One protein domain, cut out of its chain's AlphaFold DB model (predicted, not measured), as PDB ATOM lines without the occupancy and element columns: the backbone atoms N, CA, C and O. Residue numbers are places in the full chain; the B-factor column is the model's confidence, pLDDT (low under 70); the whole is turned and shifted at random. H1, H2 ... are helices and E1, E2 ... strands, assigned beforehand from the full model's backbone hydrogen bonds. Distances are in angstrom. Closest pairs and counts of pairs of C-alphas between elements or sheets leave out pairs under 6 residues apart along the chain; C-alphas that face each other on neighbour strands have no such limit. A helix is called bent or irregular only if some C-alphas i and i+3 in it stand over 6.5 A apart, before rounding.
ATOM      1  N   ILE A 103     -15.548  -9.299  10.544       96.12
ATOM      2  CA  ILE A 103     -15.520  -8.525   9.303       96.12
ATOM      3  C   ILE A 103     -16.928  -8.482   8.713       96.12
ATOM      4  O   ILE A 103     -17.479  -9.510   8.321       96.12
ATOM      5  N   PHE A 104     -17.505  -7.291   8.584       94.94
ATOM      6  CA  PHE A 104     -18.736  -7.091   7.821       94.94
ATOM      7  C   PHE A 104     -18.396  -6.719   6.377       94.94
ATOM      8  O   PHE A 104     -17.883  -5.633   6.112       94.94
ATOM      9  N   PHE A 105     -18.686  -7.616   5.436       95.06
ATOM     10  CA  PHE A 105     -18.484  -7.374   4.010       95.06
ATOM     11  C   PHE A 105     -19.805  -6.951   3.364       95.06
ATOM     12  O   PHE A 105     -20.691  -7.775   3.121       95.06
ATOM     13  N   LEU A 106     -19.931  -5.657   3.078       92.81
ATOM     14  CA  LEU A 106     -21.155  -5.072   2.539       92.81
ATOM     15  C   LEU A 106     -21.128  -5.038   1.016       92.81
ATOM     16  O   LEU A 106     -20.157  -4.584   0.407       92.81
ATOM     17  N   THR A 107     -22.215  -5.472   0.386       88.00
ATOM     18  CA  THR A 107     -22.352  -5.385  -1.071       88.00
ATOM     19  C   THR A 107     -23.667  -4.730  -1.487       88.00
ATOM     20  O   THR A 107     -24.624  -4.653  -0.718       88.00
ATOM     21  N   GLY A 108     -23.711  -4.204  -2.713       84.56
ATOM     22  CA  GLY A 108     -24.929  -3.609  -3.267       84.56
ATOM     23  C   GLY A 108     -25.815  -4.617  -3.994       84.56
ATOM     24  O   GLY A 108     -26.965  -4.306  -4.298       84.56
ATOM     25  N   ARG A 109     -25.281  -5.796  -4.340       82.94
ATOM     26  CA  ARG A 109     -25.984  -6.802  -5.136       82.94
ATOM     27  C   ARG A 109     -25.632  -8.207  -4.678       82.94
ATOM     28  O   ARG A 109     -24.465  -8.574  -4.616       82.94
ATOM     29  N   GLN A 110     -26.650  -9.051  -4.610       77.88
ATOM     30  CA  GLN A 110     -26.541 -10.486  -4.339       77.88
ATOM     31  C   GLN A 110     -25.508 -11.229  -5.200       77.88
ATOM     32  O   GLN A 110     -24.768 -12.067  -4.696       77.88
ATOM     33  N   ALA A 111     -25.367 -10.891  -6.487       84.00
ATOM     34  CA  ALA A 111     -24.338 -11.497  -7.340       84.00
ATOM     35  C   ALA A 111     -22.905 -11.296  -6.796       84.00
ATOM     36  O   ALA A 111     -22.029 -12.127  -7.026       84.00
ATOM     37  N   GLN A 112     -22.667 -10.216  -6.047       89.94
ATOM     38  CA  GLN A 112     -21.383  -9.923  -5.413       89.94
ATOM     39  C   GLN A 112     -21.139 -10.806  -4.181       89.94
ATOM     40  O   GLN A 112     -19.984 -11.124  -3.913       89.94
ATOM     41  N   HIS A 113     -22.186 -11.285  -3.492       94.31
ATOM     42  CA  HIS A 113     -22.044 -12.220  -2.365       94.31
ATOM     43  C   HIS A 113     -21.336 -13.494  -2.812       94.31
ATOM     44  O   HIS A 113     -20.401 -13.956  -2.160       94.31
ATOM     45  N   ARG A 114     -21.717 -14.021  -3.984       94.38
ATOM     46  CA  ARG A 114     -21.071 -15.198  -4.569       94.38
ATOM     47  C   ARG A 114     -19.566 -14.997  -4.744       94.38
ATOM     48  O   ARG A 114     -18.808 -15.896  -4.407       94.38
ATOM     49  N   ILE A 115     -19.133 -13.828  -5.222       94.31
ATOM     50  CA  ILE A 115     -17.706 -13.519  -5.401       94.31
ATOM     51  C   ILE A 115     -16.977 -13.587  -4.055       94.31
ATOM     52  O   ILE A 115     -15.907 -14.184  -3.972       94.31
ATOM     53  N   VAL A 116     -17.562 -13.027  -2.994       96.06
ATOM     54  CA  VAL A 116     -16.982 -13.054  -1.642       96.06
ATOM     55  C   VAL A 116     -16.879 -14.491  -1.123       96.06
ATOM     56  O   VAL A 116     -15.803 -14.912  -0.705       96.06
ATOM     57  N   VAL A 117     -17.961 -15.270  -1.220       97.19
ATOM     58  CA  VAL A 117     -18.003 -16.678  -0.789       97.19
ATOM     59  C   VAL A 117     -16.947 -17.513  -1.518       97.19
ATOM     60  O   VAL A 117     -16.175 -18.218  -0.870       97.19
ATOM     61  N   GLU A 118     -16.856 -17.413  -2.847       96.62
ATOM     62  CA  GLU A 118     -15.849 -18.147  -3.630       96.62
ATOM     63  C   GLU A 118     -14.415 -17.695  -3.322       96.62
ATOM     64  O   GLU A 118     -13.489 -18.510  -3.304       96.62
ATOM     65  N   THR A 119     -14.221 -16.411  -3.018       96.69
ATOM     66  CA  THR A 119     -12.912 -15.891  -2.605       96.69
ATOM     67  C   THR A 119     -12.487 -16.505  -1.270       96.69
ATOM     68  O   THR A 119     -11.369 -17.003  -1.159       96.69
ATOM     69  N   VAL A 120     -13.384 -16.571  -0.280       97.62
ATOM     70  CA  VAL A 120     -13.093 -17.206   1.017       97.62
ATOM     71  C   VAL A 120     -12.904 -18.716   0.886       97.62
ATOM     72  O   VAL A 120     -12.006 -19.276   1.510       97.62
ATOM     73  N   ARG A 121     -13.673 -19.392   0.021       97.62
ATOM     74  CA  ARG A 121     -13.424 -20.803  -0.329       97.62
ATOM     75  C   ARG A 121     -12.019 -20.998  -0.893       97.62
ATOM     76  O   ARG A 121     -11.338 -21.946  -0.512       97.62
ATOM     77  N   SER A 122     -11.575 -20.101  -1.771       96.94
ATOM     78  CA  SER A 122     -10.233 -20.151  -2.362       96.94
ATOM     79  C   SER A 122      -9.143 -19.920  -1.312       96.94
ATOM     80  O   SER A 122      -8.184 -20.684  -1.267       96.94
ATOM     81  N   ILE A 123      -9.336 -18.962  -0.400       96.56
ATOM     82  CA  ILE A 123      -8.456 -18.751   0.764       96.56
ATOM     83  C   ILE A 123      -8.383 -20.023   1.626       96.56
ATOM     84  O   ILE A 123      -7.297 -20.516   1.918       96.56
ATOM     85  N   ASN A 124      -9.524 -20.626   1.974       96.75
ATOM     86  CA  ASN A 124      -9.584 -21.824   2.818       96.75
ATOM     87  C   ASN A 124      -8.944 -23.069   2.190       96.75
ATOM     88  O   ASN A 124      -8.478 -23.943   2.929       96.75
ATOM     89  N   LYS A 125      -8.934 -23.167   0.855       96.00
ATOM     90  CA  LYS A 125      -8.229 -24.226   0.109       96.00
ATOM     91  C   LYS A 125      -6.713 -24.051   0.146       96.00
ATOM     92  O   LYS A 125      -5.999 -25.042   0.074       96.00
ATOM     93  N   ARG A 126      -6.241 -22.809   0.255       93.88
ATOM     94  CA  ARG A 126      -4.820 -22.431   0.233       93.88
ATOM     95  C   ARG A 126      -4.227 -22.214   1.625       93.88
ATOM     96  O   ARG A 126      -3.079 -21.797   1.738       93.88
ATOM     97  N   ARG A 127      -5.012 -22.459   2.677       92.31
ATOM     98  CA  ARG A 127      -4.576 -22.295   4.063       92.31
ATOM     99  C   ARG A 127      -3.351 -23.163   4.354       92.31
ATOM    100  O   ARG A 127      -3.264 -24.294   3.874       92.31
ATOM    101  N   LYS A 128      -2.436 -22.643   5.166       89.69
ATOM    102  CA  LYS A 128      -1.270 -23.396   5.639       89.69
ATOM    103  C   LYS A 128      -1.716 -24.515   6.585       89.69
ATOM    104  O   LYS A 128      -2.791 -24.446   7.188       89.69
ATOM    105  N   GLU A 129      -0.892 -25.546   6.727       88.56
ATOM    106  CA  GLU A 129      -1.136 -26.588   7.723       88.56
ATOM    107  C   GLU A 129      -1.202 -25.971   9.131       88.56
ATOM    108  O   GLU A 129      -0.462 -25.044   9.451       88.56
ATOM    109  N   GLY A 130      -2.166 -26.411   9.945       86.81
ATOM    110  CA  GLY A 130      -2.441 -25.826  11.264       86.81
ATOM    111  C   GLY A 130      -3.209 -24.492  11.255       86.81
ATOM    112  O   GLY A 130      -3.710 -24.082  12.300       86.81
ATOM    113  N   GLN A 131      -3.386 -23.834  10.103       89.81
ATOM    114  CA  GLN A 131      -4.186 -22.610  10.009       89.81
ATOM    115  C   GLN A 131      -5.685 -22.942  10.063       89.81
ATOM    116  O   GLN A 131      -6.194 -23.779   9.308       89.81
ATOM    117  N   SER A 132      -6.413 -22.261  10.952       90.75
ATOM    118  CA  SER A 132      -7.868 -22.406  11.058       90.75
ATOM    119  C   SER A 132      -8.567 -21.940   9.779       90.75
ATOM    120  O   SER A 132      -8.146 -20.976   9.138       90.75
ATOM    121  N   LYS A 133      -9.660 -22.619   9.410       94.62
ATOM    122  CA  LYS A 133     -10.525 -22.163   8.317       94.62
ATOM    123  C   LYS A 133     -11.188 -20.841   8.695       94.62
ATOM    124  O   LYS A 133     -11.713 -20.713   9.798       94.62
ATOM    125  N   VAL A 134     -11.240 -19.932   7.730       96.94
ATOM    126  CA  VAL A 134     -12.039 -18.710   7.784       96.94
ATOM    127  C   VAL A 134     -13.516 -19.078   7.684       96.94
ATOM    128  O   VAL A 134     -13.948 -19.727   6.723       96.94
ATOM    129  N   LYS A 135     -14.292 -18.653   8.677       97.69
ATOM    130  CA  LYS A 135     -15.724 -18.916   8.805       97.69
ATOM    131  C   LYS A 135     -16.497 -17.739   8.236       97.69
ATOM    132  O   LYS A 135     -16.338 -16.607   8.688       97.69
ATOM    133  N   LEU A 136     -17.367 -18.007   7.268       97.81
ATOM    134  CA  LEU A 136     -18.173 -16.982   6.615       97.81
ATOM    135  C   LEU A 136     -19.655 -17.327   6.701       97.81
ATOM    136  O   LEU A 136     -20.058 -18.444   6.383       97.81
ATOM    137  N   VAL A 137     -20.459 -16.334   7.067       97.06
ATOM    138  CA  VAL A 137     -21.920 -16.392   7.010       97.06
ATOM    139  C   VAL A 137     -22.422 -15.387   5.981       97.06
ATOM    140  O   VAL A 137     -22.158 -14.193   6.086       97.06
ATOM    141  N   ASP A 138     -23.175 -15.875   5.001       95.75
ATOM    142  CA  ASP A 138     -23.871 -15.058   4.010       95.75
ATOM    143  C   ASP A 138     -25.341 -14.869   4.426       95.75
ATOM    144  O   ASP A 138     -26.076 -15.846   4.613       95.75
ATOM    145  N   ILE A 139     -25.771 -13.616   4.607       92.62
ATOM    146  CA  ILE A 139     -27.121 -13.274   5.053       92.62
ATOM    147  C   ILE A 139     -27.767 -12.187   4.193       92.62
ATOM    148  O   ILE A 139     -27.178 -11.164   3.848       92.62
ATOM    149  N   VAL A 140     -29.047 -12.405   3.894       91.75
ATOM    150  CA  VAL A 140     -29.873 -11.519   3.067       91.75
ATOM    151  C   VAL A 140     -31.258 -11.372   3.700       91.75
ATOM    152  O   VAL A 140     -31.515 -11.845   4.813       91.75
ATOM    153  N   GLY A 141     -32.180 -10.727   2.987       89.19
ATOM    154  CA  GLY A 141     -33.528 -10.456   3.474       89.19
ATOM    155  C   GLY A 141     -34.273 -11.708   3.910       89.19
ATOM    156  O   GLY A 141     -34.247 -12.743   3.242       89.19
ATOM    157  N   GLN A 142     -35.002 -11.589   5.024       91.81
ATOM    158  CA  GLN A 142     -35.765 -12.693   5.609       91.81
ATOM    159  C   GLN A 142     -36.722 -13.341   4.595       91.81
ATOM    160  O   GLN A 142     -36.867 -14.561   4.590       91.81
ATOM    161  N   GLN A 143     -37.340 -12.540   3.720       94.50
ATOM    162  CA  GLN A 143     -38.224 -13.018   2.656       94.50
ATOM    163  C   GLN A 143     -37.479 -13.824   1.591       94.50
ATOM    164  O   GLN A 143     -37.916 -14.915   1.226       94.50
ATOM    165  N   SER A 144     -36.325 -13.328   1.143       93.12
ATOM    166  CA  SER A 144     -35.486 -13.985   0.136       93.12
ATOM    167  C   SER A 144     -34.934 -15.327   0.622       93.12
ATOM    168  O   SER A 144     -34.796 -16.254  -0.171       93.12
ATOM    169  N   MET A 145     -34.686 -15.457   1.929       95.12
ATOM    170  CA  MET A 145     -34.247 -16.704   2.569       95.12
ATOM    171  C   MET A 145     -35.390 -17.621   3.013       95.12
ATOM    172  O   MET A 145     -35.138 -18.737   3.467       95.12
ATOM    173  N   CYS A 146     -36.644 -17.172   2.968       96.94
ATOM    174  CA  CYS A 146     -37.755 -17.957   3.487       96.94
ATOM    175  C   CYS A 146     -38.033 -19.177   2.593       96.94
ATOM    176  O   CYS A 146     -37.974 -19.097   1.366       96.94
ATOM    177  N   ILE A 147     -38.342 -20.313   3.221       96.75
ATOM    178  CA  ILE A 147     -38.646 -21.586   2.546       96.75
ATOM    179  C   ILE A 147     -40.121 -21.986   2.656       96.75
ATOM    180  O   ILE A 147     -40.514 -22.992   2.079       96.75
ATOM    181  N   GLU A 177     -34.436 -26.741  15.890       90.88
ATOM    182  CA  GLU A 177     -33.089 -26.471  16.388       90.88
ATOM    183  C   GLU A 177     -32.110 -26.308  15.227       90.88
ATOM    184  O   GLU A 177     -32.285 -26.908  14.166       90.88
ATOM    185  N   VAL A 178     -31.082 -25.489  15.434       89.44
ATOM    186  CA  VAL A 178     -30.129 -25.141  14.376       89.44
ATOM    187  C   VAL A 178     -28.769 -25.810  14.533       89.44
ATOM    188  O   VAL A 178     -27.972 -25.682  13.616       89.44
ATOM    189  N   GLU A 179     -28.470 -26.475  15.653       87.38
ATOM    190  CA  GLU A 179     -27.084 -26.770  16.054       87.38
ATOM    191  C   GLU A 179     -26.321 -27.615  15.023       87.38
ATOM    192  O   GLU A 179     -25.247 -27.215  14.566       87.38
ATOM    193  N   GLY A 180     -26.918 -28.710  14.539       85.12
ATOM    194  CA  GLY A 180     -26.301 -29.536  13.495       85.12
ATOM    195  C   GLY A 180     -26.038 -28.766  12.194       85.12
ATOM    196  O   GLY A 180     -24.991 -28.915  11.560       85.12
ATOM    197  N   LEU A 181     -26.951 -27.873  11.809       89.44
ATOM    198  CA  LEU A 181     -26.811 -27.070  10.596       89.44
ATOM    199  C   LEU A 181     -25.859 -25.876  10.786       89.44
ATOM    200  O   LEU A 181     -25.127 -25.527   9.863       89.44
ATOM    201  N   ARG A 182     -25.812 -25.293  11.988       92.25
ATOM    202  CA  ARG A 182     -24.876 -24.238  12.399       92.25
ATOM    203  C   ARG A 182     -23.436 -24.718  12.247       92.25
ATOM    204  O   ARG A 182     -22.626 -24.016  11.647       92.25
ATOM    205  N   LEU A 183     -23.127 -25.922  12.732       89.44
ATOM    206  CA  LEU A 183     -21.798 -26.521  12.577       89.44
ATOM    207  C   LEU A 183     -21.413 -26.639  11.100       89.44
ATOM    208  O   LEU A 183     -20.316 -26.238  10.719       89.44
ATOM    209  N   LYS A 184     -22.337 -27.099  10.251       89.62
ATOM    210  CA  LYS A 184     -22.109 -27.208   8.805       89.62
ATOM    211  C   LYS A 184     -21.842 -25.849   8.146       89.62
ATOM    212  O   LYS A 184     -20.922 -25.743   7.340       89.62
ATOM    213  N   VAL A 185     -22.605 -24.816   8.509       92.38
ATOM    214  CA  VAL A 185     -22.422 -23.441   8.001       92.38
ATOM    215  C   VAL A 185     -21.076 -22.850   8.419       92.38
ATOM    216  O   VAL A 185     -20.448 -22.146   7.638       92.38
ATOM    217  N   LEU A 186     -20.611 -23.146   9.634       93.19
ATOM    218  CA  LEU A 186     -19.322 -22.657  10.128       93.19
ATOM    219  C   LEU A 186     -18.123 -23.474   9.620       93.19
ATOM    220  O   LEU A 186     -16.995 -22.998   9.700       93.19
ATOM    221  N   GLN A 187     -18.335 -24.687   9.106       91.81
ATOM    222  CA  GLN A 187     -17.267 -25.527   8.550       91.81
ATOM    223  C   GLN A 187     -16.926 -25.197   7.095       91.81
ATOM    224  O   GLN A 187     -15.761 -25.300   6.704       91.81
ATOM    225  N   GLU A 188     -17.932 -24.834   6.297       92.12
ATOM    226  CA  GLU A 188     -17.795 -24.539   4.873       92.12
ATOM    227  C   GLU A 188     -18.582 -23.269   4.527       92.12
ATOM    228  O   GLU A 188     -19.796 -23.244   4.736       92.12
ATOM    229  N   PRO A 189     -17.939 -22.228   3.961       96.06
ATOM    230  CA  PRO A 189     -18.644 -21.041   3.491       96.06
ATOM    231  C   PRO A 189     -19.749 -21.426   2.507       96.06
ATOM    232  O   PRO A 189     -19.465 -22.026   1.466       96.06
ATOM    233  N   LEU A 190     -20.997 -21.069   2.811       96.88
ATOM    234  CA  LEU A 190     -22.152 -21.275   1.938       96.88
ATOM    235  C   LEU A 190     -22.683 -19.927   1.466       96.88
ATOM    236  O   LEU A 190     -22.936 -19.035   2.271       96.88
ATOM    237  N   HIS A 191     -22.918 -19.807   0.165       96.69
ATOM    238  CA  HIS A 191     -23.717 -18.721  -0.381       96.69
ATOM    239  C   HIS A 191     -25.180 -18.899   0.026       96.69
ATOM    240  O   HIS A 191     -25.658 -20.026   0.177       96.69
ATOM    241  N   VAL A 192     -25.933 -17.803   0.109       94.75
ATOM    242  CA  VAL A 192     -27.334 -17.800   0.553       94.75
ATOM    243  C   VAL A 192     -28.194 -18.867  -0.143       94.75
ATOM    244  O   VAL A 192     -28.940 -19.590   0.514       94.75
ATOM    245  N   ASN A 193     -28.053 -19.042  -1.460       95.94
ATOM    246  CA  ASN A 193     -28.809 -20.057  -2.209       95.94
ATOM    247  C   ASN A 193     -28.479 -21.492  -1.773       95.94
ATOM    248  O   ASN A 193     -29.379 -22.327  -1.695       95.94
ATOM    249  N   GLU A 194     -27.214 -21.775  -1.471       97.06
ATOM    250  CA  GLU A 194     -26.783 -23.093  -0.992       97.06
ATOM    251  C   GLU A 194     -27.268 -23.309   0.441       97.06
ATOM    252  O   GLU A 194     -27.788 -24.374   0.756       97.06
ATOM    253  N   LEU A 195     -27.195 -22.279   1.291       96.75
ATOM    254  CA  LEU A 195     -27.756 -22.332   2.637       96.75
ATOM    255  C   LEU A 195     -29.264 -22.618   2.599       96.75
ATOM    256  O   LEU A 195     -29.742 -23.470   3.346       96.75
ATOM    257  N   ILE A 196     -30.015 -21.971   1.703       97.12
ATOM    258  CA  ILE A 196     -31.443 -22.247   1.495       97.12
ATOM    259  C   ILE A 196     -31.660 -23.708   1.089       97.12
ATOM    260  O   ILE A 196     -32.551 -24.359   1.632       97.12
ATOM    261  N   GLN A 197     -30.868 -24.236   0.152       96.50
ATOM    262  CA  GLN A 197     -30.979 -25.626  -0.297       96.50
ATOM    263  C   GLN A 197     -30.693 -26.611   0.837       96.50
ATOM    264  O   GLN A 197     -31.541 -27.452   1.126       96.50
ATOM    265  N   VAL A 198     -29.556 -26.463   1.520       95.31
ATOM    266  CA  VAL A 198     -29.159 -27.341   2.629       95.31
ATOM    267  C   VAL A 198     -30.171 -27.272   3.768       95.31
ATOM    268  O   VAL A 198     -30.484 -28.294   4.360       95.31
ATOM    269  N   SER A 199     -30.725 -26.096   4.051       95.75
ATOM    270  CA  SER A 199     -31.744 -25.931   5.088       95.75
ATOM    271  C   SER A 199     -33.071 -26.610   4.740       95.75
ATOM    272  O   SER A 199     -33.751 -27.101   5.637       95.75
ATOM    273  N   LYS A 200     -33.460 -26.647   3.454       94.94
ATOM    274  CA  LYS A 200     -34.679 -27.336   2.990       94.94
ATOM    275  C   LYS A 200     -34.552 -28.850   3.085       94.94
ATOM    276  O   LYS A 200     -35.515 -29.508   3.460       94.94
ATOM    277  N   SER A 201     -33.390 -29.383   2.720       93.38
ATOM    278  CA  SER A 201     -33.110 -30.820   2.712       93.38
ATOM    279  C   SER A 201     -32.376 -31.300   3.966       93.38
ATOM    280  O   SER A 201     -31.852 -32.413   3.972       93.38
ATOM    281  N   PHE A 202     -32.311 -30.476   5.019       91.94
ATOM    282  CA  PHE A 202     -31.628 -30.847   6.252       91.94
ATOM    283  C   PHE A 202     -32.340 -32.036   6.894       91.94
ATOM    284  O   PHE A 202     -33.546 -31.992   7.152       91.94
ATOM    285  N   ASN A 203     -31.576 -33.096   7.139       88.31
ATOM    286  CA  ASN A 203     -32.033 -34.304   7.802       88.31
ATOM    287  C   ASN A 203     -31.114 -34.567   8.991       88.31
ATOM    288  O   ASN A 203     -29.895 -34.458   8.869       88.31
ATOM    289  N   GLU A 204     -31.704 -34.946  10.115       83.31
ATOM    290  CA  GLU A 204     -31.000 -35.299  11.343       83.31
ATOM    291  C   GLU A 204     -31.582 -36.625  11.829       83.31
ATOM    292  O   GLU A 204     -32.804 -36.785  11.863       83.31
ATOM    293  N   GLU A 205     -30.721 -37.613  12.085       84.12
ATOM    294  CA  GLU A 205     -31.134 -38.961  12.519       84.12
ATOM    295  C   GLU A 205     -32.185 -39.618  11.596       84.12
ATOM    296  O   GLU A 205     -33.123 -40.281  12.036       84.12
ATOM    297  N   GLY A 206     -32.065 -39.393  10.282       82.94
ATOM    298  CA  GLY A 206     -32.980 -39.947   9.278       82.94
ATOM    299  C   GLY A 206     -34.341 -39.247   9.179       82.94
ATOM    300  O   GLY A 206     -35.164 -39.641   8.353       82.94
ATOM    301  N   LYS A 207     -34.590 -38.191   9.963       84.62
ATOM    302  CA  LYS A 207     -35.827 -37.402   9.901       84.62
ATOM    303  C   LYS A 207     -35.592 -36.085   9.180       84.62
ATOM    304  O   LYS A 207     -34.617 -35.383   9.442       84.62
ATOM    305  N   SER A 208     -36.530 -35.722   8.307       87.88
ATOM    306  CA  SER A 208     -36.502 -34.413   7.659       87.88
ATOM    307  C   SER A 208     -36.776 -33.303   8.664       87.88
ATOM    308  O   SER A 208     -37.853 -33.229   9.256       87.88
ATOM    309  N   LYS A 209     -35.777 -32.437   8.845       90.56
ATOM    310  CA  LYS A 209     -35.759 -31.321   9.792       90.56
ATOM    311  C   LYS A 209     -35.505 -30.020   9.032       90.56
ATOM    312  O   LYS A 209     -34.567 -29.277   9.313       90.56
ATOM    313  N   ALA A 210     -36.351 -29.741   8.036       93.50
ATOM    314  CA  ALA A 210     -36.264 -28.505   7.265       93.50
ATOM    315  C   ALA A 210     -36.241 -27.296   8.212       93.50
ATOM    316  O   ALA A 210     -37.174 -27.088   8.990       93.50
ATOM    317  N   THR A 211     -35.169 -26.511   8.159       95.88
ATOM    318  CA  THR A 211     -34.877 -25.453   9.136       95.88
ATOM    319  C   THR A 211     -34.919 -24.086   8.460       95.88
ATOM    320  O   THR A 211     -34.688 -23.958   7.263       95.88
ATOM    321  N   CYS A 212     -35.271 -23.029   9.191       96.81
ATOM    322  CA  CYS A 212     -35.325 -21.677   8.644       96.81
ATOM    323  C   CYS A 212     -33.905 -21.176   8.296       96.81
ATOM    324  O   CYS A 212     -33.131 -20.917   9.220       96.81
ATOM    325  N   PRO A 213     -33.567 -20.933   7.011       96.75
ATOM    326  CA  PRO A 213     -32.207 -20.538   6.622       96.75
ATOM    327  C   PRO A 213     -31.790 -19.196   7.231       96.75
ATOM    328  O   PRO A 213     -30.652 -19.013   7.648       96.75
ATOM    329  N   TRP A 214     -32.738 -18.258   7.341       95.50
ATOM    330  CA  TRP A 214     -32.498 -16.959   7.970       95.50
ATOM    331  C   TRP A 214     -32.166 -17.082   9.462       95.50
ATOM    332  O   TRP A 214     -31.299 -16.365   9.955       95.50
ATOM    333  N   LYS A 215     -32.826 -18.000  10.186       95.19
ATOM    334  CA  LYS A 215     -32.516 -18.278  11.596       95.19
ATOM    335  C   LYS A 215     -31.101 -18.838  11.723       95.19
ATOM    336  O   LYS A 215     -30.325 -18.330  12.520       95.19
ATOM    337  N   VAL A 216     -30.765 -19.819  10.886       95.81
ATOM    338  CA  VAL A 216     -29.443 -20.459  10.866       95.81
ATOM    339  C   VAL A 216     -28.343 -19.434  10.611       95.81
ATOM    340  O   VAL A 216     -27.397 -19.377  11.390       95.81
ATOM    341  N   ALA A 217     -28.468 -18.599   9.573       95.25
ATOM    342  CA  ALA A 217     -27.490 -17.549   9.287       95.25
ATOM    343  C   ALA A 217     -27.336 -16.591  10.476       95.25
ATOM    344  O   ALA A 217     -26.226 -16.342  10.939       95.25
ATOM    345  N   ARG A 218     -28.454 -16.099  11.029       92.56
ATOM    346  CA  ARG A 218     -28.425 -15.171  12.167       92.56
ATOM    347  C   ARG A 218     -27.791 -15.752  13.417       92.56
ATOM    348  O   ARG A 218     -27.046 -15.046  14.084       92.56
ATOM    349  N   GLU A 219     -28.112 -16.992  13.757       93.25
ATOM    350  CA  GLU A 219     -27.564 -17.626  14.952       93.25
ATOM    351  C   GLU A 219     -26.088 -17.980  14.733       93.25
ATOM    352  O   GLU A 219     -25.281 -17.765  15.635       93.25
ATOM    353  N   SER A 220     -25.702 -18.404  13.524       94.56
ATOM    354  CA  SER A 220     -24.307 -18.717  13.166       94.56
ATOM    355  C   SER A 220     -23.394 -17.486  13.126       94.56
ATOM    356  O   SER A 220     -22.186 -17.630  13.296       94.56
ATOM    357  N   ALA A 221     -23.947 -16.282  12.947       92.50
ATOM    358  CA  ALA A 221     -23.189 -15.035  12.812       92.50
ATOM    359  C   ALA A 221     -22.206 -14.773  13.969       92.50
ATOM    360  O   ALA A 221     -21.104 -14.294  13.727       92.50
ATOM    361  N   SER A 222     -22.542 -15.147  15.211       89.69
ATOM    362  CA  SER A 222     -21.647 -14.961  16.371       89.69
ATOM    363  C   SER A 222     -20.370 -15.816  16.317       89.69
ATOM    364  O   SER A 222     -19.363 -15.507  16.962       89.69
ATOM    365  N   GLY A 223     -20.410 -16.910  15.552       92.19
ATOM    366  CA  GLY A 223     -19.283 -17.812  15.335       92.19
ATOM    367  C   GLY A 223     -18.493 -17.528  14.057       92.19
ATOM    368  O   GLY A 223     -17.525 -18.244  13.813       92.19
ATOM    369  N   ALA A 224     -18.906 -16.546  13.254       95.81
ATOM    370  CA  ALA A 224     -18.285 -16.222  11.976       95.81
ATOM    371  C   ALA A 224     -17.128 -15.227  12.136       95.81
ATOM    372  O   ALA A 224     -17.150 -14.386  13.033       95.81
ATOM    373  N   ASP A 225     -16.156 -15.314  11.230       97.06
ATOM    374  CA  ASP A 225     -15.090 -14.322  11.069       97.06
ATOM    375  C   ASP A 225     -15.521 -13.247  10.060       97.06
ATOM    376  O   ASP A 225     -15.181 -12.076  10.204       97.06
ATOM    377  N   ILE A 226     -16.320 -13.641   9.058       97.50
ATOM    378  CA  ILE A 226     -16.882 -12.755   8.035       97.50
ATOM    379  C   ILE A 226     -18.408 -12.901   7.987       97.50
ATOM    380  O   ILE A 226     -18.937 -14.008   7.878       97.50
ATOM    381  N   ILE A 227     -19.118 -11.776   7.979       96.31
ATOM    382  CA  ILE A 227     -20.550 -11.698   7.680       96.31
ATOM    383  C   ILE A 227     -20.724 -10.922   6.376       96.31
ATOM    384  O   ILE A 227     -20.369  -9.747   6.296       96.31
ATOM    385  N   VAL A 228     -21.286 -11.568   5.356       95.38
ATOM    386  CA  VAL A 228     -21.630 -10.930   4.078       95.38
ATOM    387  C   VAL A 228     -23.095 -10.531   4.105       95.38
ATOM    388  O   VAL A 228     -23.954 -11.374   4.366       95.38
ATOM    389  N   CYS A 229     -23.397  -9.262   3.844       91.56
ATOM    390  CA  CYS A 229     -24.774  -8.778   3.784       91.56
ATOM    391  C   CYS A 229     -24.938  -7.597   2.817       91.56
ATOM    392  O   CYS A 229     -23.974  -6.903   2.488       91.56
ATOM    393  N   ASP A 230     -26.166  -7.353   2.343       84.50
ATOM    394  CA  ASP A 230     -26.414  -6.143   1.547       84.50
ATOM    395  C   ASP A 230     -26.434  -4.898   2.446       84.50
ATOM    396  O   ASP A 230     -26.915  -4.967   3.582       84.50
ATOM    397  N   TYR A 231     -26.061  -3.732   1.902       74.69
ATOM    398  CA  TYR A 231     -26.172  -2.439   2.601       74.69
ATOM    399  C   TYR A 231     -27.549  -2.225   3.250       74.69
ATOM    400  O   TYR A 231     -27.644  -1.815   4.404       74.69
ATOM    401  N   ASN A 232     -28.626  -2.587   2.545       67.44
ATOM    402  CA  ASN A 232     -30.005  -2.442   3.027       67.44
ATOM    403  C   ASN A 232     -30.284  -3.200   4.338       67.44
ATOM    404  O   ASN A 232     -31.191  -2.826   5.081       67.44
ATOM    405  N   HIS A 233     -29.523  -4.260   4.623       63.44
ATOM    406  CA  HIS A 233     -29.689  -5.073   5.823       63.44
ATOM    407  C   HIS A 233     -28.937  -4.507   7.022       63.44
ATOM    408  O   HIS A 233     -29.430  -4.660   8.135       63.44
ATOM    409  N   LEU A 234     -27.802  -3.830   6.818       60.34
ATOM    410  CA  LEU A 234     -27.059  -3.196   7.911       60.34
ATOM    411  C   LEU A 234     -27.839  -2.014   8.516       60.34
ATOM    412  O   LEU A 234     -27.859  -1.857   9.731       60.34
ATOM    413  N   PHE A 235     -28.538  -1.235   7.680       50.22
ATOM    414  CA  PHE A 235     -29.251  -0.016   8.099       50.22
ATOM    415  C   PHE A 235     -30.715  -0.229   8.529       50.22
ATOM    416  O   PHE A 235     -31.386   0.725   8.912       50.22
ATOM    417  N   HIS A 236     -31.237  -1.460   8.500       48.50
ATOM    418  CA  HIS A 236     -32.518  -1.776   9.142       48.50
ATOM    419  C   HIS A 236     -32.273  -2.139  10.617       48.50
ATOM    420  O   HIS A 236     -31.558  -3.100  10.896       48.50
ATOM    421  N   GLU A 237     -32.920  -1.414  11.543       38.28
ATOM    422  CA  GLU A 237     -32.797  -1.367  13.027       38.28
ATOM    423  C   GLU A 237     -32.703  -2.696  13.830       38.28
ATOM    424  O   GLU A 237     -32.712  -2.699  15.060       38.28
ATOM    425  N   ARG A 238     -32.602  -3.869  13.199       42.81
ATOM    426  CA  ARG A 238     -32.536  -5.181  13.863       42.81
ATOM    427  C   ARG A 238     -31.177  -5.892  13.789       42.81
ATOM    428  O   ARG A 238     -31.059  -6.958  14.403       42.81
ATOM    429  N   VAL A 239     -30.168  -5.327  13.112       46.50
ATOM    430  CA  VAL A 239     -28.800  -5.898  13.040       46.50
ATOM    431  C   VAL A 239     -27.896  -5.461  14.204       46.50
ATOM    432  O   VAL A 239     -27.060  -6.254  14.630       46.50
ATOM    433  N   HIS A 240     -28.165  -4.322  14.859       43.69
ATOM    434  CA  HIS A 240     -27.418  -3.854  16.048       43.69
ATOM    435  C   HIS A 240     -27.399  -4.826  17.243       43.69
ATOM    436  O   HIS A 240     -26.604  -4.670  18.168       43.69
ATOM    437  N   LYS A 241     -28.264  -5.850  17.262       39.66
ATOM    438  CA  LYS A 241     -28.231  -6.881  18.312       39.66
ATOM    439  C   LYS A 241     -27.095  -7.899  18.148       39.66
ATOM    440  O   LYS A 241     -26.815  -8.589  19.118       39.66
ATOM    441  N   ILE A 242     -26.454  -7.997  16.979       48.25
ATOM    442  CA  ILE A 242     -25.321  -8.919  16.760       48.25
ATOM    443  C   ILE A 242     -24.025  -8.351  17.370       48.25
ATOM    444  O   ILE A 242     -23.240  -9.104  17.934       48.25
ATOM    445  N   GLU A 243     -23.833  -7.028  17.363       39.69
ATOM    446  CA  GLU A 243     -22.655  -6.393  17.982       39.69
ATOM    447  C   GLU A 243     -22.685  -6.466  19.520       39.69
ATOM    448  O   GLU A 243     -21.655  -6.660  20.162       39.69
ATOM    449  N   ARG A 244     -23.873  -6.388  20.139       33.09
ATOM    450  CA  ARG A 244     -24.007  -6.355  21.610       33.09
ATOM    451  C   ARG A 244     -23.780  -7.696  22.317       33.09
ATOM    452  O   ARG A 244     -23.557  -7.690  23.523       33.09
ATOM    453  N   SER A 245     -23.791  -8.830  21.613       34.28
ATOM    454  CA  SER A 245     -23.456 -10.133  22.218       34.28
ATOM    455  C   SER A 245     -21.960 -10.331  22.489       34.28
ATOM    456  O   SER A 245     -21.600 -11.318  23.118       34.28
TER     457      SER A 245
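This is residues 103 to 147 and 177 to 245 of the 249 residues of the protein "Helicase ATP-binding domain-containing protein" of Euryarchaeota archaeon (UniProt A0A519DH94). A small sheet of three parallel strands has the long helix H1 along one face and H4 over the other, with H2 and H3 gathered at its E2 edge. H5 and H6 form a tail after E3, and residues 126 to 131 stick out. The printed part has 114 residues with six named helices and three named strands, E1 H1 E2 H2 H3 H4 E3 H5 H6, of mixed class; the sheet's order is E1 E3 E2. It is compact, with a radius of gyration of the C-alphas of 13.9 A and spans of 41 by 34 by 29 A.

E1, residues 103 to 107, begins at C-alpha 103 (-15.520, -8.525, 9.303). H1, residues 110 to 125, is 23.3 A long. E2 is residues 136 to 139, H2 179 to 187, H3 192 to 200. H4, residues 213 to 223, is 15.8 A long and only just irregular: C-alphas 219 and 222 are 6.6 A apart. E3, residues 226 to 230, is 13.3 A long. H5 is residues 231 to 234; H6, residues 240 to 245, ends at C-alpha 245 (-23.456, -10.133, 22.218).

E3 is parallel to E1, with N 105 and O 227 2.8 A apart, and to E2, with N 137 and O 226 2.9 A apart, both within hydrogen-bond range. E1, H1 and E2 form a split strand-helix-strand unit, E3 between its strands, with a right-handed crossover. There are three layers, helices on both faces of the sheet: H1 and H3 on one, H4 on the other. H1 runs along the strands at a height of 9.3 A over the sheet; its closest C-alphas to E3 are His 113 and Val 228, 6.6 A. H4 lies over E2 at a height of 7.0 A, with Ala 217 and Ile 139 closest, their C-alphas 6.0 A apart. H4 touches H2 at a steep tilt of 64 degrees, the C-alphas of Ser 220 and Arg 182 being closest at 5.6 A. It only just touches H3 and H6, with 3 pairs of C-alphas within 8 A each; the closest are Pro 213 and Ile 196, 5.5 A, and Ser 222 and Ile 242, 7.1 A. H2 and H5 only graze the sheet. In H2 and H3 every O i to N i+4 pair is within hydrogen-bond range, in H1 10 of 12, in H4 5 of 7, in H6 0 of 2 with 0 of 3 O i to N i+3 pairs; H5 is too short for an O i to N i+4 pair.

The two C-alphas farthest apart, Glu 129 and Glu 237, are 40.8 A apart. Residues 148 to 176 are not printed, and C-alphas 147 and 177 are 15.7 A apart across the cut. The link from H3 to H4 is long. Residues 232 to 245 of the model have pLDDT under 70.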